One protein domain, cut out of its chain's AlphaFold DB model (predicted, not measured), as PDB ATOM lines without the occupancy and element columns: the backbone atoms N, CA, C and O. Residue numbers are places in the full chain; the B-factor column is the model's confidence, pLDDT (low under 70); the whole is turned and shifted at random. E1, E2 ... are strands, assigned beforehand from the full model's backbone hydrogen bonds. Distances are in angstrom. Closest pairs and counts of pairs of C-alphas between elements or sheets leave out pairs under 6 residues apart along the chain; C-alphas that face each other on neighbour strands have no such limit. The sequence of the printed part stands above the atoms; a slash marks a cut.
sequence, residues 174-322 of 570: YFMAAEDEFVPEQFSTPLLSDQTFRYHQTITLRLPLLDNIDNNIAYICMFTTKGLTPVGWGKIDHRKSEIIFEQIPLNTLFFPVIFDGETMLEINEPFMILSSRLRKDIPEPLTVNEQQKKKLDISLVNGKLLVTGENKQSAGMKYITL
ATOM      1  N   TYR A 174     -29.606 -11.681  42.406       96.06
ATOM      2  CA  TYR A 174     -30.487 -12.848  42.422       96.06
ATOM      3  C   TYR A 174     -31.403 -12.939  43.659       96.06
ATOM      4  O   TYR A 174     -32.520 -13.423  43.542       96.06
ATOM      5  N   PHE A 175     -30.944 -12.505  44.839       96.12
ATOM      6  CA  PHE A 175     -31.761 -12.503  46.066       96.12
ATOM      7  C   PHE A 175     -32.261 -11.121  46.477       96.12
ATOM      8  O   PHE A 175     -33.124 -11.020  47.342       96.12
ATOM      9  N   MET A 176     -31.648 -10.062  45.949       95.94
ATOM     10  CA  MET A 176     -31.944  -8.689  46.352       95.94
ATOM     11  C   MET A 176     -33.070  -8.066  45.529       95.94
ATOM     12  O   MET A 176     -33.699  -7.131  46.014       95.94
ATOM     13  N   ALA A 177     -33.277  -8.547  44.304       95.12
ATOM     14  CA  ALA A 177     -34.251  -8.000  43.374       95.12
ATOM     15  C   ALA A 177     -35.677  -8.246  43.881       95.12
ATOM     16  O   ALA A 177     -35.945  -9.269  44.517       95.12
ATOM     17  N   ALA A 178     -36.585  -7.311  43.602       92.44
ATOM     18  CA  ALA A 178     -38.016  -7.603  43.681       92.44
ATOM     19  C   ALA A 178     -38.423  -8.653  42.623       92.44
ATOM     20  O   ALA A 178     -37.667  -8.924  41.692       92.44
ATOM     21  N   GLU A 179     -39.616  -9.242  42.762       87.88
ATOM     22  CA  GLU A 179     -40.099 -10.330  41.890       87.88
ATOM     23  C   GLU A 179     -40.099  -9.953  40.396       87.88
ATOM     24  O   GLU A 179     -39.661 -10.751  39.569       87.88
ATOM     25  N   ASP A 180     -40.479  -8.714  40.076       89.31
ATOM     26  CA  ASP A 180     -40.550  -8.191  38.704       89.31
ATOM     27  C   ASP A 180     -39.343  -7.316  38.311       89.31
ATOM     28  O   ASP A 180     -39.314  -6.712  37.237       89.31
ATOM     29  N   GLU A 181     -38.332  -7.210  39.175       95.06
ATOM     30  CA  GLU A 181     -37.178  -6.352  38.919       95.06
ATOM     31  C   GLU A 181     -36.179  -7.039  37.980       95.06
ATOM     32  O   GLU A 181     -35.659  -8.125  38.252       95.06
ATOM     33  N   PHE A 182     -35.871  -6.386  36.859       96.12
ATOM     34  CA  PHE A 182     -34.947  -6.928  35.872       96.12
ATOM     35  C   PHE A 182     -33.518  -7.026  36.417       96.12
ATOM     36  O   PHE A 182     -32.900  -6.035  36.814       96.12
ATOM     37  N   VAL A 183     -32.946  -8.231  36.342       96.94
ATOM     38  CA  VAL A 183     -31.553  -8.496  36.708       96.94
ATOM     39  C   VAL A 183     -30.740  -8.840  35.456       96.94
ATOM     40  O   VAL A 183     -31.016  -9.854  34.811       96.94
ATOM     41  N   PRO A 184     -29.668  -8.087  35.134       96.00
ATOM     42  CA  PRO A 184     -28.782  -8.431  34.028       96.00
ATOM     43  C   PRO A 184     -28.248  -9.864  34.141       96.00
ATOM     44  O   PRO A 184     -27.749 -10.257  35.197       96.00
ATOM     45  N   GLU A 185     -28.260 -10.616  33.035       94.12
ATOM     46  CA  GLU A 185     -27.951 -12.060  32.985       94.12
ATOM     47  C   GLU A 185     -26.680 -12.445  33.766       94.12
ATOM     48  O   GLU A 185     -26.659 -13.401  34.539       94.12
ATOM     49  N   GLN A 186     -25.609 -11.657  33.629       92.75
ATOM     50  CA  GLN A 186     -24.329 -11.922  34.296       92.75
ATOM     51  C   GLN A 186     -24.377 -11.842  35.836       92.75
ATOM     52  O   GLN A 186     -23.461 -12.336  36.494       92.75
ATOM     53  N   PHE A 187     -25.405 -11.201  36.396       96.38
ATOM     54  CA  PHE A 187     -25.666 -11.082  37.830       96.38
ATOM     55  C   PHE A 187     -26.872 -11.909  38.290       96.38
ATOM     56  O   PHE A 187     -27.096 -12.026  39.495       96.38
ATOM     57  N   SER A 188     -27.604 -12.528  37.358       94.69
ATOM     58  CA  SER A 188     -28.737 -13.419  37.624       94.69
ATOM     59  C   SER A 188     -28.259 -14.807  38.074       94.69
ATOM     60  O   SER A 188     -28.580 -15.845  37.493       94.69
ATOM     61  N   THR A 189     -27.417 -14.843  39.104       94.88
ATOM     62  CA  THR A 189     -26.919 -16.084  39.691       94.88
ATOM     63  C   THR A 189     -26.595 -15.899  41.174       94.88
ATOM     64  O   THR A 189     -25.993 -14.892  41.550       94.88
ATOM     65  N   PRO A 190     -26.909 -16.893  42.025       95.56
ATOM     66  CA  PRO A 190     -26.547 -16.857  43.438       95.56
ATOM     67  C   PRO A 190     -25.078 -17.232  43.693       95.56
ATOM     68  O   PRO A 190     -24.645 -17.271  44.840       95.56
ATOM     69  N   LEU A 191     -24.306 -17.573  42.654       94.94
ATOM     70  CA  LEU A 191     -22.964 -18.162  42.759       94.94
ATOM     71  C   LEU A 191     -21.855 -17.175  42.376       94.94
ATOM     72  O   LEU A 191     -20.887 -17.525  41.691       94.94
ATOM     73  N   LEU A 192     -22.021 -15.916  42.779       95.75
ATOM     74  CA  LEU A 192     -21.133 -14.822  42.411       95.75
ATOM     75  C   LEU A 192     -20.662 -14.058  43.645       95.75
ATOM     76  O   LEU A 192     -21.468 -13.573  44.431       95.75
ATOM     77  N   SER A 193     -19.347 -13.908  43.792       95.94
ATOM     78  CA  SER A 193     -18.736 -13.138  44.876       95.94
ATOM     79  C   SER A 193     -17.894 -12.000  44.311       95.94
ATOM     80  O   SER A 193     -17.029 -12.232  43.465       95.94
ATOM     81  N   ASP A 194     -18.123 -10.775  44.783       97.75
ATOM     82  CA  ASP A 194     -17.304  -9.614  44.431       97.75
ATOM     83  C   ASP A 194     -15.930  -9.704  45.111       97.75
ATOM     84  O   ASP A 194     -15.818  -9.748  46.338       97.75
ATOM     85  N   GLN A 195     -14.880  -9.753  44.295       97.81
ATOM     86  CA  GLN A 195     -13.483  -9.858  44.712       97.81
ATOM     87  C   GLN A 195     -12.680  -8.606  44.344       97.81
ATOM     88  O   GLN A 195     -11.451  -8.641  44.374       97.81
ATOM     89  N   THR A 196     -13.343  -7.498  44.000       98.12
ATOM     90  CA  THR A 196     -12.692  -6.264  43.536       98.12
ATOM     91  C   THR A 196     -11.643  -5.751  44.531       98.12
ATOM     92  O   THR A 196     -10.582  -5.299  44.105       98.12
ATOM     93  N   PHE A 197     -11.859  -5.907  45.845       97.00
ATOM     94  CA  PHE A 197     -10.892  -5.515  46.884       97.00
ATOM     95  C   PHE A 197      -9.519  -6.198  46.763       97.00
ATOM     96  O   PHE A 197      -8.526  -5.674  47.262       97.00
ATOM     97  N   ARG A 198      -9.437  -7.373  46.119       96.81
ATOM     98  CA  ARG A 198      -8.158  -8.060  45.883       96.81
ATOM     99  C   ARG A 198      -7.339  -7.391  44.784       96.81
ATOM    100  O   ARG A 198      -6.131  -7.590  44.741       96.81
ATOM    101  N   TYR A 199      -7.978  -6.617  43.911       96.81
ATOM    102  CA  TYR A 199      -7.365  -6.019  42.723       96.81
ATOM    103  C   TYR A 199      -7.185  -4.512  42.849       96.81
ATOM    104  O   TYR A 199      -6.266  -3.960  42.250       96.81
ATOM    105  N   HIS A 200      -8.025  -3.868  43.660       95.38
ATOM    106  CA  HIS A 200      -8.057  -2.422  43.836       95.38
ATOM    107  C   HIS A 200      -8.243  -2.048  45.298       95.38
ATOM    108  O   HIS A 200      -8.891  -2.762  46.064       95.38
ATOM    109  N   GLN A 201      -7.767  -0.859  45.662       94.88
ATOM    110  CA  GLN A 201      -8.258  -0.203  46.867       94.88
ATOM    111  C   GLN A 201      -9.715   0.189  46.634       94.88
ATOM    112  O   GLN A 201     -10.033   0.843  45.638       94.88
ATOM    113  N   THR A 202     -10.596  -0.256  47.525       96.38
ATOM    114  CA  THR A 202     -12.041  -0.099  47.365       96.38
ATOM    115  C   THR A 202     -12.687   0.518  48.594       96.38
ATOM    116  O   THR A 202     -12.202   0.349  49.713       96.38
ATOM    117  N   ILE A 203     -13.808   1.204  48.379       96.62
ATOM    118  CA  ILE A 203     -14.664   1.744  49.438       96.62
ATOM    119  C   ILE A 203     -16.086   1.187  49.325       96.62
ATOM    120  O   ILE A 203     -16.493   0.715  48.260       96.62
ATOM    121  N   THR A 204     -16.849   1.267  50.410       97.75
ATOM    122  CA  THR A 204     -18.312   1.268  50.321       97.75
ATOM    123  C   THR A 204     -18.748   2.712  50.108       97.75
ATOM    124  O   THR A 204     -18.351   3.586  50.875       97.75
ATOM    125  N   LEU A 205     -19.519   2.967  49.054       97.94
ATOM    126  CA  LEU A 205     -20.003   4.298  48.704       97.94
ATOM    127  C   LEU A 205     -21.519   4.358  48.871       97.94
ATOM    128  O   LEU A 205     -22.232   3.529  48.308       97.94
ATOM    129  N   ARG A 206     -21.992   5.361  49.606       97.56
ATOM    130  CA  ARG A 206     -23.406   5.694  49.764       97.56
ATOM    131  C   ARG A 206     -23.710   6.959  48.975       97.56
ATOM    132  O   ARG A 206     -23.118   8.009  49.242       97.56
ATOM    133  N   LEU A 207     -24.591   6.845  47.990       96.19
ATOM    134  CA  LEU A 207     -25.090   7.967  47.198       96.19
ATOM    135  C   LEU A 207     -26.508   8.331  47.647       96.19
ATOM    136  O   LEU A 207     -27.260   7.427  48.004       96.19
ATOM    137  N   PRO A 208     -26.895   9.615  47.622       93.94
ATOM    138  CA  PRO A 208     -28.284   9.990  47.847       93.94
ATOM    139  C   PRO A 208     -29.167   9.431  46.726       93.94
ATOM    140  O   PRO A 208     -28.811   9.519  45.547       93.94
ATOM    141  N   LEU A 209     -30.316   8.878  47.105       91.06
ATOM    142  CA  LEU A 209     -31.377   8.513  46.176       91.06
ATOM    143  C   LEU A 209     -32.146   9.795  45.829       91.06
ATOM    144  O   LEU A 209     -32.757  10.397  46.710       91.06
ATOM    145  N   LEU A 210     -32.031  10.257  44.581       81.38
ATOM    146  CA  LEU A 210     -32.591  11.547  44.155       81.38
ATOM    147  C   LEU A 210     -34.052  11.438  43.711       81.38
ATOM    148  O   LEU A 210     -34.824  12.368  43.936       81.38
ATOM    149  N   ASP A 211     -34.420  10.295  43.141       79.69
ATOM    150  CA  ASP A 211     -35.747  10.037  42.596       79.69
ATOM    151  C   ASP A 211     -36.510   9.028  43.458       79.69
ATOM    152  O   ASP A 211     -35.919   8.159  44.106       79.69
ATOM    153  N   ASN A 212     -37.840   9.121  43.454       81.75
ATOM    154  CA  ASN A 212     -38.671   8.092  44.066       81.75
ATOM    155  C   ASN A 212     -38.707   6.873  43.138       81.75
ATOM    156  O   ASN A 212     -39.368   6.897  42.102       81.75
ATOM    157  N   ILE A 213     -37.943   5.848  43.501       86.62
ATOM    158  CA  ILE A 213     -37.719   4.638  42.715       86.62
ATOM    159  C   ILE A 213     -38.170   3.436  43.550       86.62
ATOM    160  O   ILE A 213     -37.854   3.377  44.740       86.62
ATOM    161  N   ASP A 214     -38.854   2.477  42.919       89.56
ATOM    162  CA  ASP A 214     -39.361   1.255  43.569       89.56
ATOM    163  C   ASP A 214     -38.385   0.064  43.484       89.56
ATOM    164  O   ASP A 214     -38.559  -0.939  44.175       89.56
ATOM    165  N   ASN A 215     -37.340   0.167  42.656       94.50
ATOM    166  CA  ASN A 215     -36.268  -0.823  42.547       94.50
ATOM    167  C   ASN A 215     -35.571  -1.070  43.895       94.50
ATOM    168  O   ASN A 215     -35.238  -0.127  44.614       94.50
ATOM    169  N   ASN A 216     -35.227  -2.331  44.177       96.31
ATOM    170  CA  ASN A 216     -34.366  -2.679  45.311       96.31
ATOM    171  C   ASN A 216     -32.875  -2.575  44.956       96.31
ATOM    172  O   ASN A 216     -32.014  -2.542  45.850       96.31
ATOM    173  N   ILE A 217     -32.549  -2.563  43.659       97.06
ATOM    174  CA  ILE A 217     -31.185  -2.617  43.149       97.06
ATOM    175  C   ILE A 217     -30.907  -1.439  42.220       97.06
ATOM    176  O   ILE A 217     -31.632  -1.157  41.272       97.06
ATOM    177  N   ALA A 218     -29.756  -0.810  42.439       97.31
ATOM    178  CA  ALA A 218     -29.121   0.043  41.446       97.31
ATOM    179  C   ALA A 218     -27.873  -0.647  40.893       97.31
ATOM    180  O   ALA A 218     -27.203  -1.424  41.578       97.31
ATOM    181  N   TYR A 219     -27.500  -0.316  39.666       98.19
ATOM    182  CA  TYR A 219     -26.302  -0.817  39.012       98.19
ATOM    183  C   TYR A 219     -25.306   0.307  38.771       98.19
ATOM    184  O   TYR A 219     -25.659   1.465  38.579       98.19
ATOM    185  N   ILE A 220     -24.028  -0.057  38.753       98.06
ATOM    186  CA  ILE A 220     -22.971   0.794  38.212       98.06
ATOM    187  C   ILE A 220     -22.525   0.236  36.872       98.06
ATOM    188  O   ILE A 220     -22.189  -0.948  36.743       98.06
ATOM    189  N   CYS A 221     -22.484   1.108  35.877       97.31
ATOM    190  CA  CYS A 221     -22.052   0.793  34.530       97.31
ATOM    191  C   CYS A 221     -20.693   1.411  34.206       97.31
ATOM    192  O   CYS A 221     -20.292   2.429  34.768       97.31
ATOM    193  N   MET A 222     -19.998   0.806  33.245       95.12
ATOM    194  CA  MET A 222     -18.817   1.377  32.600       95.12
ATOM    195  C   MET A 222     -19.078   1.597  31.109       95.12
ATOM    196  O   MET A 222     -19.803   0.828  30.473       95.12
ATOM    197  N   PHE A 223     -18.438   2.618  30.541       90.06
ATOM    198  CA  PHE A 223     -18.569   2.975  29.129       90.06
ATOM    199  C   PHE A 223     -17.883   1.975  28.190       90.06
ATOM    200  O   PHE A 223     -16.683   1.727  28.323       90.06
ATOM    201  N   THR A 224     -18.612   1.494  27.182       89.31
ATOM    202  CA  THR A 224     -18.075   0.820  25.992       89.31
ATOM    203  C   THR A 224     -18.405   1.605  24.727       89.31
ATOM    204  O   THR A 224     -19.363   2.373  24.693       89.31
ATOM    205  N   THR A 225     -17.696   1.323  23.636       83.50
ATOM    206  CA  THR A 225     -18.013   1.799  22.278       83.50
ATOM    207  C   THR A 225     -19.433   1.448  21.808       83.50
ATOM    208  O   THR A 225     -19.916   2.051  20.852       83.50
ATOM    209  N   LYS A 226     -20.119   0.504  22.473       85.56
ATOM    210  CA  LYS A 226     -21.510   0.106  22.201       85.56
ATOM    211  C   LYS A 226     -22.535   0.704  23.174       85.56
ATOM    212  O   LYS A 226     -23.718   0.426  23.028       85.56
ATOM    213  N   GLY A 227     -22.101   1.492  24.158       88.62
ATOM    214  CA  GLY A 227     -22.950   2.031  25.221       88.62
ATOM    215  C   GLY A 227     -22.503   1.608  26.618       88.62
ATOM    216  O   GLY A 227     -21.392   1.111  26.821       88.62
ATOM    217  N   LEU A 228     -23.361   1.833  27.606       93.25
ATOM    218  CA  LEU A 228     -23.096   1.468  28.994       93.25
ATOM    219  C   LEU A 228     -23.252  -0.044  29.201       93.25
ATOM    220  O   LEU A 228     -24.140  -0.682  28.649       93.25
ATOM    221  N   THR A 229     -22.359  -0.638  29.990       94.81
ATOM    222  CA  THR A 229     -22.441  -2.052  30.383       94.81
ATOM    223  C   THR A 229     -22.445  -2.149  31.903       94.81
ATOM    224  O   THR A 229     -21.523  -1.605  32.518       94.81
ATOM    225  N   PRO A 230     -23.422  -2.835  32.528       97.12
ATOM    226  CA  PRO A 230     -23.411  -3.097  33.964       97.12
ATOM    227  C   PRO A 230     -22.143  -3.843  34.376       97.12
ATOM    228  O   PRO A 230     -21.755  -4.832  33.752       97.12
ATOM    229  N   VAL A 231     -21.485  -3.375  35.432       97.88
ATOM    230  CA  VAL A 231     -20.263  -3.993  35.968       97.88
ATOM    231  C   VAL A 231     -20.323  -4.245  37.464       97.88
ATOM    232  O   VAL A 231     -19.459  -4.956  37.957       97.88
ATOM    233  N   GLY A 232     -21.333  -3.734  38.163       98.12
ATOM    234  CA  GLY A 232     -21.617  -4.063  39.553       98.12
ATOM    235  C   GLY A 232     -22.991  -3.571  39.983       98.12
ATOM    236  O   GLY A 232     -23.704  -2.958  39.192       98.12
ATOM    237  N   TRP A 233     -23.346  -3.857  41.231       98.31
ATOM    238  CA  TRP A 233     -24.652  -3.552  41.809       98.31
ATOM    239  C   TRP A 233     -24.509  -2.908  43.189       98.31
ATOM    240  O   TRP A 233     -23.452  -2.984  43.826       98.31
ATOM    241  N   GLY A 234     -25.584  -2.276  43.638       97.69
ATOM    242  CA  GLY A 234     -25.743  -1.678  44.950       97.69
ATOM    243  C   GLY A 234     -27.162  -1.875  45.464       97.69
ATOM    244  O   GLY A 234     -28.092  -2.098  44.692       97.69
ATOM    245  N   LYS A 235     -27.311  -1.819  46.786       97.31
ATOM    246  CA  LYS A 235     -28.608  -1.914  47.454       97.31
ATOM    247  C   LYS A 235     -29.252  -0.537  47.531       97.31
ATOM    248  O   LYS A 235     -28.581   0.395  47.970       97.31
ATOM    249  N   ILE A 236     -30.538  -0.434  47.227       96.75
ATOM    250  CA  ILE A 236     -31.332   0.750  47.549       96.75
ATOM    251  C   ILE A 236     -31.883   0.594  48.978       96.75
ATOM    252  O   ILE A 236     -32.474  -0.424  49.343       96.75
ATOM    253  N   ASP A 237     -31.609   1.573  49.841       95.62
ATOM    254  CA  ASP A 237     -32.168   1.675  51.191       95.62
ATOM    255  C   ASP A 237     -33.207   2.801  51.215       95.62
ATOM    256  O   ASP A 237     -32.891   3.963  51.476       95.62
ATOM    257  N   HIS A 238     -34.470   2.447  50.959       93.94
ATOM    258  CA  HIS A 238     -35.574   3.410  50.913       93.94
ATOM    259  C   HIS A 238     -35.796   4.136  52.247       93.94
ATOM    260  O   HIS A 238     -36.223   5.286  52.249       93.94
ATOM    261  N   ARG A 239     -35.468   3.511  53.392       94.06
ATOM    262  CA  ARG A 239     -35.661   4.137  54.716       94.06
ATOM    263  C   ARG A 239     -34.715   5.309  54.935       94.06
ATOM    264  O   ARG A 239     -35.062   6.246  55.645       94.06
ATOM    265  N   LYS A 240     -33.508   5.217  54.379       93.56
ATOM    266  CA  LYS A 240     -32.480   6.261  54.458       93.56
ATOM    267  C   LYS A 240     -32.377   7.103  53.190       93.56
ATOM    268  O   LYS A 240     -31.602   8.053  53.181       93.56
ATOM    269  N   SER A 241     -33.134   6.747  52.153       93.56
ATOM    270  CA  SER A 241     -33.102   7.388  50.837       93.56
ATOM    271  C   SER A 241     -31.681   7.434  50.269       93.56
ATOM    272  O   SER A 241     -31.181   8.477  49.850       93.56
ATOM    273  N   GLU A 242     -31.002   6.284  50.286       95.69
ATOM    274  CA  GLU A 242     -29.630   6.151  49.793       95.69
ATOM    275  C   GLU A 242     -29.411   4.864  48.996       95.69
ATOM    276  O   GLU A 242     -30.120   3.869  49.151       95.69
ATOM    277  N   ILE A 243     -28.375   4.877  48.165       97.19
ATOM    278  CA  ILE A 243     -27.914   3.748  47.365       97.19
ATOM    279  C   ILE A 243     -26.532   3.341  47.865       97.19
ATOM    280  O   ILE A 243     -25.618   4.162  47.912       97.19
ATOM    281  N   ILE A 244     -26.360   2.069  48.215       97.94
ATOM    282  CA  ILE A 244     -25.146   1.536  48.832       97.94
ATOM    283  C   ILE A 244     -24.428   0.630  47.834       97.94
ATOM    284  O   ILE A 244     -24.828  -0.515  47.617       97.94
ATOM    285  N   PHE A 245     -23.326   1.118  47.269       98.31
ATOM    286  CA  PHE A 245     -22.442   0.336  46.410       98.31
ATOM    287  C   PHE A 245     -21.250  -0.200  47.201       98.31
ATOM    288  O   PHE A 245     -20.456   0.563  47.757       98.31
ATOM    289  N   GLU A 246     -21.082  -1.520  47.221       97.50
ATOM    290  CA  GLU A 246     -19.917  -2.142  47.846       97.50
ATOM    291  C   GLU A 246     -18.726  -2.252  46.882       97.50
ATOM    292  O   GLU A 246     -18.855  -2.445  45.669       97.50
ATOM    293  N   GLN A 247     -17.528  -2.181  47.465       97.25
ATOM    294  CA  GLN A 247     -16.255  -2.404  46.784       97.25
ATOM    295  C   GLN A 247     -16.059  -1.539  45.522       97.25
ATOM    296  O   GLN A 247     -15.596  -2.036  44.490       97.25
ATOM    297  N   ILE A 248     -16.415  -0.255  45.582       97.81
ATOM    298  CA  ILE A 248     -16.142   0.709  44.511       97.81
ATOM    299  C   ILE A 248     -14.628   0.925  44.414       97.81
ATOM    300  O   ILE A 248     -14.041   1.413  45.386       97.81
ATOM    301  N   PRO A 249     -13.973   0.567  43.293       96.12
ATOM    302  CA  PRO A 249     -12.549   0.813  43.115       96.12
ATOM    303  C   PRO A 249     -12.282   2.308  42.930       96.12
ATOM    304  O   PRO A 249     -12.998   3.002  42.203       96.12
ATOM    305  N   LEU A 250     -11.223   2.796  43.574       93.69
ATOM    306  CA  LEU A 250     -10.747   4.166  43.380       93.69
ATOM    307  C   LEU A 250     -10.303   4.383  41.922       93.69
ATOM    308  O   LEU A 250      -9.905   3.448  41.226       93.69
ATOM    309  N   ASN A 251     -10.350   5.634  41.462       91.81
ATOM    310  CA  ASN A 251      -9.885   6.070  40.137       91.81
ATOM    311  C   ASN A 251     -10.615   5.412  38.944       91.81
ATOM    312  O   ASN A 251     -10.080   5.367  37.831       91.81
ATOM    313  N   THR A 252     -11.842   4.923  39.165       93.50
ATOM    314  CA  THR A 252     -12.714   4.336  38.134       93.50
ATOM    315  C   THR A 252     -13.997   5.155  37.961       93.50
ATOM    316  O   THR A 252     -14.566   5.607  38.951       93.50
ATOM    317  N   LEU A 253     -14.424   5.377  36.712       94.56
ATOM    318  CA  LEU A 253     -15.607   6.161  36.356       94.56
ATOM    319  C   LEU A 253     -16.782   5.202  36.202       94.56
ATOM    320  O   LEU A 253     -16.701   4.251  35.420       94.56
ATOM    321  N   PHE A 254     -17.863   5.486  36.916       96.69
ATOM    322  CA  PHE A 254     -19.085   4.701  36.892       96.69
ATOM    323  C   PHE A 254     -20.292   5.564  36.540       96.69
ATOM    324  O   PHE A 254     -20.343   6.744  36.877       96.69
ATOM    325  N   PHE A 255     -21.264   4.938  35.886       96.25
ATOM    326  CA  PHE A 255     -22.558   5.514  35.530       96.25
ATOM    327  C   PHE A 255     -23.629   4.780  36.350       96.25
ATOM    328  O   PHE A 255     -23.823   3.584  36.111       96.25
ATOM    329  N   PRO A 256     -24.241   5.418  37.360       96.38
ATOM    330  CA  PRO A 256     -25.313   4.821  38.155       96.38
ATOM    331  C   PRO A 256     -26.600   4.705  37.342       96.38
ATOM    332  O   PRO A 256     -27.051   5.691  36.760       96.38
ATOM    333  N   VAL A 257     -27.201   3.519  37.327       95.94
ATOM    334  CA  VAL A 257     -28.437   3.250  36.585       95.94
ATOM    335  C   VAL A 257     -29.378   2.333  37.364       95.94
ATOM    336  O   VAL A 257     -28.931   1.556  38.208       95.94
ATOM    337  N   ILE A 258     -30.662   2.368  37.027       95.62
ATOM    338  CA  ILE A 258     -31.641   1.310  37.312       95.62
ATOM    339  C   ILE A 258     -32.136   0.701  36.003       95.62
ATOM    340  O   ILE A 258     -31.795   1.169  34.912       95.62
ATOM    341  N   PHE A 259     -32.947  -0.342  36.133       95.12
ATOM    342  CA  PHE A 259     -33.697  -0.911  35.029       95.12
ATOM    343  C   PHE A 259     -35.199  -0.772  35.281       95.12
ATOM    344  O   PHE A 259     -35.684  -1.173  36.339       95.12
ATOM    345  N   ASP A 260     -35.900  -0.218  34.295       92.25
ATOM    346  CA  ASP A 260     -37.356  -0.255  34.162       92.25
ATOM    347  C   ASP A 260     -37.700  -1.227  33.024       92.25
ATOM    348  O   ASP A 260     -37.435  -0.963  31.842       92.25
ATOM    349  N   GLY A 261     -38.155  -2.430  33.388       90.81
ATOM    350  CA  GLY A 261     -38.095  -3.587  32.496       90.81
ATOM    351  C   GLY A 261     -36.659  -3.817  32.007       90.81
ATOM    352  O   GLY A 261     -35.720  -3.822  32.792       90.81
ATOM    353  N   GLU A 262     -36.450  -3.961  30.699       92.00
ATOM    354  CA  GLU A 262     -35.098  -4.067  30.120       92.00
ATOM    355  C   GLU A 262     -34.450  -2.699  29.822       92.00
ATOM    356  O   GLU A 262     -33.303  -2.628  29.364       92.00
ATOM    357  N   THR A 263     -35.165  -1.597  30.070       93.94
ATOM    358  CA  THR A 263     -34.704  -0.243  29.749       93.94
ATOM    359  C   THR A 263     -33.794   0.281  30.848       93.94
ATOM    360  O   THR A 263     -34.180   0.370  32.008       93.94
ATOM    361  N   MET A 264     -32.578   0.671  30.479       94.31
ATOM    362  CA  MET A 264     -31.613   1.266  31.402       94.31
ATOM    363  C   MET A 264     -31.892   2.763  31.587       94.31
ATOM    364  O   MET A 264     -31.898   3.504  30.604       94.31
ATOM    365  N   LEU A 265     -32.056   3.207  32.836       93.06
ATOM    366  CA  LEU A 265     -32.306   4.606  33.206       93.06
ATOM    367  C   LEU A 265     -31.193   5.123  34.127       93.06
ATOM    368  O   LEU A 265     -30.856   4.472  35.112       93.06
ATOM    369  N   GLU A 266     -30.612   6.284  33.819       91.38
ATOM    370  CA  GLU A 266     -29.625   6.950  34.685       91.38
ATOM    371  C   GLU A 266     -30.333   7.574  35.906       91.38
ATOM    372  O   GLU A 266     -31.357   8.228  35.741       91.38
ATOM    373  N   ILE A 267     -29.795   7.378  37.116       90.75
ATOM    374  CA  ILE A 267     -30.433   7.807  38.393       90.75
ATOM    375  C   ILE A 267     -29.607   8.815  39.200       90.75
ATOM    376  O   ILE A 267     -30.070   9.424  40.160       90.75
ATOM    377  N   ASN A 268     -28.337   8.967  38.843       88.06
ATOM    378  CA  ASN A 268     -27.424   9.925  39.439       88.06
ATOM    379  C   ASN A 268     -26.387  10.315  38.390       88.06
ATOM    380  O   ASN A 268     -26.120   9.574  37.442       88.06
ATOM    381  N   GLU A 269     -25.727  11.442  38.634       91.25
ATOM    382  CA  GLU A 269     -24.598  11.861  37.818       91.25
ATOM    383  C   GLU A 269     -23.475  10.806  37.819       91.25
ATOM    384  O   GLU A 269     -23.160  10.221  38.870       91.25
ATOM    385  N   PRO A 270     -22.805  10.580  36.672       94.94
ATOM    386  CA  PRO A 270     -21.652   9.698  36.619       94.94
ATOM    387  C   PRO A 270     -20.561  10.180  37.570       94.94
ATOM    388  O   PRO A 270     -20.344  11.385  37.736       94.94
ATOM    389  N   PHE A 271     -19.851   9.239  38.189       95.00
ATOM    390  CA  PHE A 271     -18.932   9.559  39.270       95.00
ATOM    391  C   PHE A 271     -17.615   8.792  39.221       95.00
ATOM    392  O   PHE A 271     -17.529   7.656  38.755       95.00
ATOM    393  N   MET A 272     -16.580   9.407  39.786       94.06
ATOM    394  CA  MET A 272     -15.301   8.786  40.100       94.06
ATOM    395  C   MET A 272     -14.851   9.227  41.491       94.06
ATOM    396  O   MET A 272     -14.907  10.408  41.830       94.06
ATOM    397  N   ILE A 273     -14.352   8.278  42.284       94.25
ATOM    398  CA  ILE A 273     -13.674   8.579  43.548       94.25
ATOM    399  C   ILE A 273     -12.179   8.616  43.276       94.25
ATOM    400  O   ILE A 273     -11.540   7.572  43.130       94.25
ATOM    401  N   LEU A 274     -11.624   9.816  43.167       90.62
ATOM    402  CA  LEU A 274     -10.210   9.995  42.879       90.62
ATOM    403  C   LEU A 274      -9.373   9.900  44.152       90.62
ATOM    404  O   LEU A 274      -9.670  10.571  45.137       90.62
ATOM    405  N   SER A 275      -8.279   9.148  44.081       89.19
ATOM    406  CA  SER A 275      -7.175   9.160  45.036       89.19
ATOM    407  C   SER A 275      -5.854   9.230  44.276       89.19
ATOM    408  O   SER A 275      -5.524   8.334  43.496       89.19
ATOM    409  N   SER A 276      -5.081  10.289  44.515       80.56
ATOM    410  CA  SER A 276      -3.784  10.530  43.863       80.56
ATOM    411  C   SER A 276      -2.657   9.644  44.399       80.56
ATOM    412  O   SER A 276      -1.600   9.530  43.779       80.56
ATOM    413  N   ARG A 277      -2.865   9.020  45.563       83.12
ATOM    414  CA  ARG A 277      -1.892   8.165  46.248       83.12
ATOM    415  C   ARG A 277      -2.556   6.886  46.737       83.12
ATOM    416  O   ARG A 277      -3.767   6.850  46.966       83.12
ATOM    417  N   LEU A 278      -1.735   5.856  46.933       86.00
ATOM    418  CA  LEU A 278      -2.150   4.664  47.661       86.00
ATOM    419  C   LEU A 278      -2.486   5.037  49.106       86.00
ATOM    420  O   LEU A 278      -1.757   5.776  49.774       86.00
ATOM    421  N   ARG A 279      -3.614   4.520  49.573       89.62
ATOM    422  CA  ARG A 279      -4.133   4.741  50.918       89.62
ATOM    423  C   ARG A 279      -3.572   3.711  51.892       89.62
ATOM    424  O   ARG A 279      -3.582   2.529  51.592       89.62
ATOM    425  N   LYS A 280      -3.103   4.127  53.068       89.12
ATOM    426  CA  LYS A 280      -2.552   3.191  54.073       89.12
ATOM    427  C   LYS A 280      -3.628   2.475  54.893       89.12
ATOM    428  O   LYS A 280      -3.368   1.430  55.474       89.12
ATOM    429  N   ASP A 281      -4.821   3.055  54.964       88.69
ATOM    430  CA  ASP A 281      -5.983   2.533  55.683       88.69
ATOM    431  C   ASP A 281      -6.768   1.478  54.887       88.69
ATOM    432  O   ASP A 281      -7.658   0.844  55.443       88.69
ATOM    433  N   ILE A 282      -6.419   1.252  53.616       92.06
ATOM    434  CA  ILE A 282      -6.998   0.214  52.757       92.06
ATOM    435  C   ILE A 282      -5.864  -0.721  52.309       92.06
ATOM    436  O   ILE A 282      -4.835  -0.220  51.856       92.06
ATOM    437  N   PRO A 283      -6.011  -2.057  52.383       91.62
ATOM    438  CA  PRO A 283      -4.976  -2.984  51.939       91.62
ATOM    439  C   PRO A 283      -4.598  -2.763  50.478       91.62
ATOM    440  O   PRO A 283      -5.443  -2.434  49.643       91.62
ATOM    441  N   GLU A 284      -3.328  -2.983  50.165       93.50
ATOM    442  CA  GLU A 284      -2.877  -2.997  48.780       93.50
ATOM    443  C   GLU A 284      -3.399  -4.246  48.048       93.50
ATOM    444  O   GLU A 284      -3.630  -5.287  48.684       93.50
ATOM    445  N   PRO A 285      -3.568  -4.177  46.715       94.06
ATOM    446  CA  PRO A 285      -3.979  -5.323  45.916       94.06
ATOM    447  C   PRO A 285      -3.128  -6.565  46.189       94.06
ATOM    448  O   PRO A 285      -1.904  -6.489  46.278       94.06
ATOM    449  N   LEU A 286      -3.787  -7.721  46.272       94.44
ATOM    450  CA  LEU A 286      -3.163  -9.037  46.432       94.44
ATOM    451  C   LEU A 286      -2.251  -9.165  47.665       94.44
ATOM    452  O   LEU A 286      -1.269  -9.901  47.629       94.44
ATOM    453  N   THR A 287      -2.578  -8.472  48.760       94.19
ATOM    454  CA  THR A 287      -1.895  -8.632  50.061       94.19
ATOM    455  C   THR A 287      -2.743  -9.362  51.105       94.19
ATOM    456  O   THR A 287      -2.221  -9.841  52.109       94.19
ATOM    457  N   VAL A 288      -4.054  -9.479  50.870       92.81
ATOM    458  CA  VAL A 288      -5.022 -10.124  51.765       92.81
ATOM    459  C   VAL A 288      -6.034 -10.956  50.969       92.81
ATOM    460  O   VAL A 288      -6.353 -10.645  49.822       92.81
ATOM    461  N   ASN A 289      -6.563 -12.011  51.593       93.06
ATOM    462  CA  ASN A 289      -7.546 -12.918  50.980       93.06
ATOM    463  C   ASN A 289      -9.001 -12.612  51.360       93.06
ATOM    464  O   ASN A 289      -9.917 -13.111  50.711       93.06
ATOM    465  N   GLU A 290      -9.209 -11.834  52.420       91.25
ATOM    466  CA  GLU A 290     -10.520 -11.475  52.960       91.25
ATOM    467  C   GLU A 290     -10.598  -9.953  53.094       91.25
ATOM    468  O   GLU A 290      -9.594  -9.292  53.381       91.25
ATOM    469  N   GLN A 291     -11.792  -9.397  52.894       86.94
ATOM    470  CA  GLN A 291     -12.020  -7.972  53.096       86.94
ATOM    471  C   GLN A 291     -11.851  -7.623  54.583       86.94
ATOM    472  O   GLN A 291     -12.205  -8.406  55.470       86.94
ATOM    473  N   GLN A 292     -11.322  -6.434  54.874       84.25
ATOM    474  CA  GLN A 292     -11.219  -5.952  56.249       84.25
ATOM    475  C   GLN A 292     -12.600  -5.865  56.909       84.25
ATOM    476  O   GLN A 292     -13.572  -5.431  56.292       84.25
ATOM    477  N   LYS A 293     -12.667  -6.219  58.199       82.88
ATOM    478  CA  LYS A 293     -13.902  -6.111  58.995       82.88
ATOM    479  C   LYS A 293     -14.420  -4.672  59.059       82.88
ATOM    480  O   LYS A 293     -15.616  -4.451  58.912       82.88
ATOM    481  N   LYS A 294     -13.523  -3.701  59.269       85.50
ATOM    482  CA  LYS A 294     -13.848  -2.272  59.205       85.50
ATOM    483  C   LYS A 294     -13.617  -1.792  57.772       85.50
ATOM    484  O   LYS A 294     -12.503  -1.423  57.423       85.50
ATOM    485  N   LYS A 295     -14.661  -1.859  56.940       90.38
ATOM    486  CA  LYS A 295     -14.651  -1.291  55.583       90.38
ATOM    487  C   LYS A 295     -14.624   0.240  55.679       90.38
ATOM    488  O   LYS A 295     -15.238   0.801  56.588       90.38
ATOM    489  N   LEU A 296     -13.951   0.913  54.746       92.94
ATOM    490  CA  LEU A 296     -14.074   2.365  54.612       92.94
ATOM    491  C   LEU A 296     -15.427   2.680  53.959       92.94
ATOM    492  O   LEU A 296     -15.590   2.510  52.751       92.94
ATOM    493  N   ASP A 297     -16.394   3.064  54.788       95.38
ATOM    494  CA  ASP A 297     -17.766   3.407  54.407       95.38
ATOM    495  C   ASP A 297     -17.895   4.931  54.288       95.38
ATOM    496  O   ASP A 297     -17.579   5.663  55.231       95.38
ATOM    497  N   ILE A 298     -18.283   5.401  53.104       96.25
ATOM    498  CA  ILE A 298     -18.281   6.811  52.725       96.25
ATOM    499  C   ILE A 298     -19.659   7.218  52.210       96.25
ATOM    500  O   ILE A 298     -20.144   6.643  51.237       96.25
ATOM    501  N   SER A 299     -20.227   8.278  52.778       96.31
ATOM    502  CA  SER A 299     -21.419   8.953  52.262       96.31
ATOM    503  C   SER A 299     -21.045  10.176  51.433       96.31
ATOM    504  O   SER A 299     -20.192  10.977  51.830       96.31
ATOM    505  N   LEU A 300     -21.717  10.350  50.296       95.25
ATOM    506  CA  LEU A 300     -21.700  11.600  49.545       95.25
ATOM    507  C   LEU A 300     -22.766  12.550  50.104       95.25
ATOM    508  O   LEU A 300     -23.957  12.283  49.993       95.25
ATOM    509  N   VAL A 301     -22.339  13.683  50.662       91.75
ATOM    510  CA  VAL A 301     -23.233  14.713  51.211       91.75
ATOM    511  C   VAL A 301     -22.831  16.066  50.641       91.75
ATOM    512  O   VAL A 301     -21.705  16.515  50.849       91.75
ATOM    513  N   ASN A 302     -23.733  16.719  49.902       87.31
ATOM    514  CA  ASN A 302     -23.497  18.028  49.270       87.31
ATOM    515  C   ASN A 302     -22.172  18.086  48.476       87.31
ATOM    516  O   ASN A 302     -21.382  19.022  48.616       87.31
ATOM    517  N   GLY A 303     -21.883  17.036  47.698       86.69
ATOM    518  CA  GLY A 303     -20.657  16.919  46.894       86.69
ATOM    519  C   GLY A 303     -19.379  16.592  47.682       86.69
ATOM    520  O   GLY A 303     -18.304  16.512  47.088       86.69
ATOM    521  N   LYS A 304     -19.461  16.386  49.003       91.06
ATOM    522  CA  LYS A 304     -18.324  16.034  49.867       91.06
ATOM    523  C   LYS A 304     -18.387  14.570  50.292       91.06
ATOM    524  O   LYS A 304     -19.453  14.046  50.593       91.06
ATOM    525  N   LEU A 305     -17.219  13.931  50.358       94.69
ATOM    526  CA  LEU A 305     -17.062  12.558  50.840       94.69
ATOM    527  C   LEU A 305     -16.836  12.558  52.352       94.69
ATOM    528  O   LEU A 305     -15.785  13.006  52.819       94.69
ATOM    529  N   LEU A 306     -17.803  12.048  53.107       95.19
ATOM    530  CA  LEU A 306     -17.755  11.954  54.566       95.19
ATOM    531  C   LEU A 306     -17.674  10.490  54.996       95.19
ATOM    532  O   LEU A 306     -18.330   9.637  54.410       95.19
ATOM    533  N   VAL A 307     -16.895  10.195  56.034       93.62
ATOM    534  CA  VAL A 307     -16.915   8.880  56.682       93.62
ATOM    535  C   VAL A 307     -18.273   8.693  57.354       93.62
ATOM    536  O   VAL A 307     -18.665   9.495  58.209       93.62
ATOM    537  N   THR A 308     -18.989   7.646  56.951       88.69
ATOM    538  CA  THR A 308     -20.354   7.367  57.401       88.69
ATOM    539  C   THR A 308     -20.393   7.230  58.925       88.69
ATOM    540  O   THR A 308     -19.664   6.430  59.506       88.69
ATOM    541  N   GLY A 309     -21.240   8.026  59.585       86.00
ATOM    542  CA  GLY A 309     -21.405   8.029  61.044       86.00
ATOM    543  C   GLY A 309     -20.365   8.832  61.838       86.00
ATOM    544  O   GLY A 309     -20.585   9.078  63.018       86.00
ATOM    545  N   GLU A 310     -19.273   9.295  61.218       82.88
ATOM    546  CA  GLU A 310     -18.213  10.059  61.904       82.88
ATOM    547  C   GLU A 310     -18.221  11.566  61.538       82.88
ATOM    548  O   GLU A 310     -17.395  12.319  62.046       82.88
ATOM    549  N   ASN A 311     -19.130  12.014  60.650       76.94
ATOM    550  CA  ASN A 311     -19.247  13.380  60.083       76.94
ATOM    551  C   ASN A 311     -17.899  14.035  59.701       76.94
ATOM    552  O   ASN A 311     -17.732  15.256  59.708       76.94
ATOM    553  N   LYS A 312     -16.908  13.201  59.379       88.69
ATOM    554  CA  LYS A 312     -15.524  13.587  59.127       88.69
ATOM    555  C   LYS A 312     -15.241  13.449  57.645       88.69
ATOM    556  O   LYS A 312     -15.442  12.379  57.074       88.69
ATOM    557  N   GLN A 313     -14.741  14.509  57.019       87.25
ATOM    558  CA  GLN A 313     -14.359  14.454  55.612       87.25
ATOM    559  C   GLN A 313     -13.222  13.452  55.395       87.25
ATOM    560  O   GLN A 313     -12.240  13.424  56.142       87.25
ATOM    561  N   SER A 314     -13.348  12.634  54.354       83.75
ATOM    562  CA  SER A 314     -12.315  11.666  54.016       83.75
ATOM    563  C   SER A 314     -11.123  12.363  53.365       83.75
ATOM    564  O   SER A 314     -11.212  12.894  52.256       83.75
ATOM    565  N   ALA A 315      -9.992  12.390  54.070       84.19
ATOM    566  CA  ALA A 315      -8.768  13.012  53.578       84.19
ATOM    567  C   ALA A 315      -8.204  12.241  52.376       84.19
ATOM    568  O   ALA A 315      -8.199  11.014  52.382       84.19
ATOM    569  N   GLY A 316      -7.687  12.948  51.367       86.50
ATOM    570  CA  GLY A 316      -6.995  12.340  50.221       86.50
ATOM    571  C   GLY A 316      -7.897  11.680  49.173       86.50
ATOM    572  O   GLY A 316      -7.375  11.007  48.289       86.50
ATOM    573  N   MET A 317      -9.221  11.862  49.253       91.19
ATOM    574  CA  MET A 317     -10.156  11.459  48.199       91.19
ATOM    575  C   MET A 317     -11.004  12.637  47.727       91.19
ATOM    576  O   MET A 317     -11.392  13.492  48.524       91.19
ATOM    577  N   LYS A 318     -11.314  12.668  46.428       91.44
ATOM    578  CA  LYS A 318     -12.209  13.660  45.818       91.44
ATOM    579  C   LYS A 318     -13.327  12.953  45.058       91.44
ATOM    580  O   LYS A 318     -13.068  11.993  44.335       91.44
ATOM    581  N   TYR A 319     -14.556  13.433  45.226       93.00
ATOM    582  CA  TYR A 319     -15.677  13.036  44.381       93.00
ATOM    583  C   TYR A 319     -15.637  13.861  43.101       93.00
ATOM    584  O   TYR A 319     -15.556  15.089  43.154       93.00
ATOM    585  N   ILE A 320     -15.672  13.184  41.964       90.50
ATOM    586  CA  ILE A 320     -15.599  13.801  40.645       90.50
ATOM    587  C   ILE A 320     -16.814  13.361  39.871       90.50
ATOM    588  O   ILE A 320     -17.143  12.180  39.866       90.50
ATOM    589  N   THR A 321     -17.441  14.313  39.200       92.19
ATOM    590  CA  THR A 321     -18.579  14.076  38.326       92.19
ATOM    591  C   THR A 321     -18.353  14.741  36.975       92.19
ATOM    592  O   THR A 321     -17.415  15.531  36.822       92.19
ATOM    593  N   LEU A 322     -19.167  14.393  35.984       91.44
ATOM    594  CA  LEU A 322     -19.034  14.904  34.628       91.44
ATOM    595  C   LEU A 322     -19.805  16.214  34.496       91.44
ATOM    596  O   LEU A 322     -21.025  16.236  34.549       91.44
TER     597      LEU A 322
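What this domain is: This is residues 174 to 322 of the 570 residues of the protein "Discoidin domain-containing protein" of Bacteroides finegoldii (UniProt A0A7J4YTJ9). The domain is a nearly closed barrel made from one strongly twisted sheet: its wall runs round through E9, E2, E5, E4, E3, E6, E8 and E11, and E10 beside E9 comes near E11 without pairing with it. E7 widens the wall at one end of E6, the turn of the hairpin E3 and E4 points away from the barrel, and E1 and two long unnamed stretches, residues 174 to 191 and 275 to 296, run outside the wall. The printed part has 149 residues with eleven named strands, E1 to E11 in order along the chain, and no named helix; 66 residues are in these strands, under half, and the class is all strand. The sheet is branched and mixed, antiparallel but for the parallel pair E2 and E9. The whole is compact, with a radius of gyration of the C-alphas of 15.2 A, and rounded, spanning 42 by 34 by 33 A.

How they stand to each other: In the branched sheet E6, residues 253 to 260, has three neighbours: E3, residues 217 to 224, on one side, and E7, residues 263 to 266, and E8, residues 271 to 274, on the other side. The pairing is staggered: E8 lies beside residues 253 to 254 of E6 and E7 beside residues 256 to 260. N 219 and O 257 of E3 and E6 are 2.8 A apart, within hydrogen-bond range, as are N 258 and O 265 of E6 and E7 at 2.9 A, and N 254 and O 271 of E6 and E8 at 2.9 A. On the other side of E3 is E4, residues 227 to 237, antiparallel at 159 degrees, with N 224 and O 227 at 2.8 A. E4 bends by 69 degrees at residue 231, and its residues 234 to 237 lie beside E5, residues 242 to 249, with N 237 and O 242 at 2.8 A. E3, E4 and E5 form a meander, each strand the antiparallel neighbour of the one before. E5 bends by 65 degrees at residue 246 and is antiparallel to E2, residues 202 to 208, with N 207 and O 243 at 2.9 A. E2 to E5 and E3 to E6 are each a Greek key, a meander of three strands in a run of four whose first is the antiparallel neighbour of the fourth. E9, residues 297 to 301, is on the other side of E2 and parallel to it, with N 206 and O 298 at 2.8 A. E10, residues 304 to 307, is an edge strand antiparallel to E9, with N 299 and O 306 at 2.8 A. E11, residues 318 to 321, is an edge strand antiparallel to E8, with N 272 and O 320 at 2.8 A. The closest C-alphas of E10 and E11, those of Leu 305 and Tyr 319, are 6.6 A apart. E1, residues 192 to 194, pairs with no named strand; its closest C-alpha to E5 is that of Asp 194, 7.7 A from that of Gln 247. The hairpins are E3 and E4, E4 and E5, E6 and E7, and E9 and E10.

Where its parts are: E1 begins at C-alpha 192, (-21.133, -14.822, 42.411). E4, the longest strand by residues, measures 27.6 A from its first C-alpha at (-22.950, 2.031, 25.221) to its last. E6 measures 22.8 A, E3 21.9 A, and E2 and E5 19.1 A each. E11 ends at C-alpha 321, (-18.579, 14.076, 38.326).

The domain as a whole: The C-alphas farthest apart, those of Glu 179 and Arg 277, are 42.7 A apart. The printed part has no cut. The link from E8 to E9, 22 residues, is long. The mean pLDDT of the printed part is 92.8, and no printed residue is under 70.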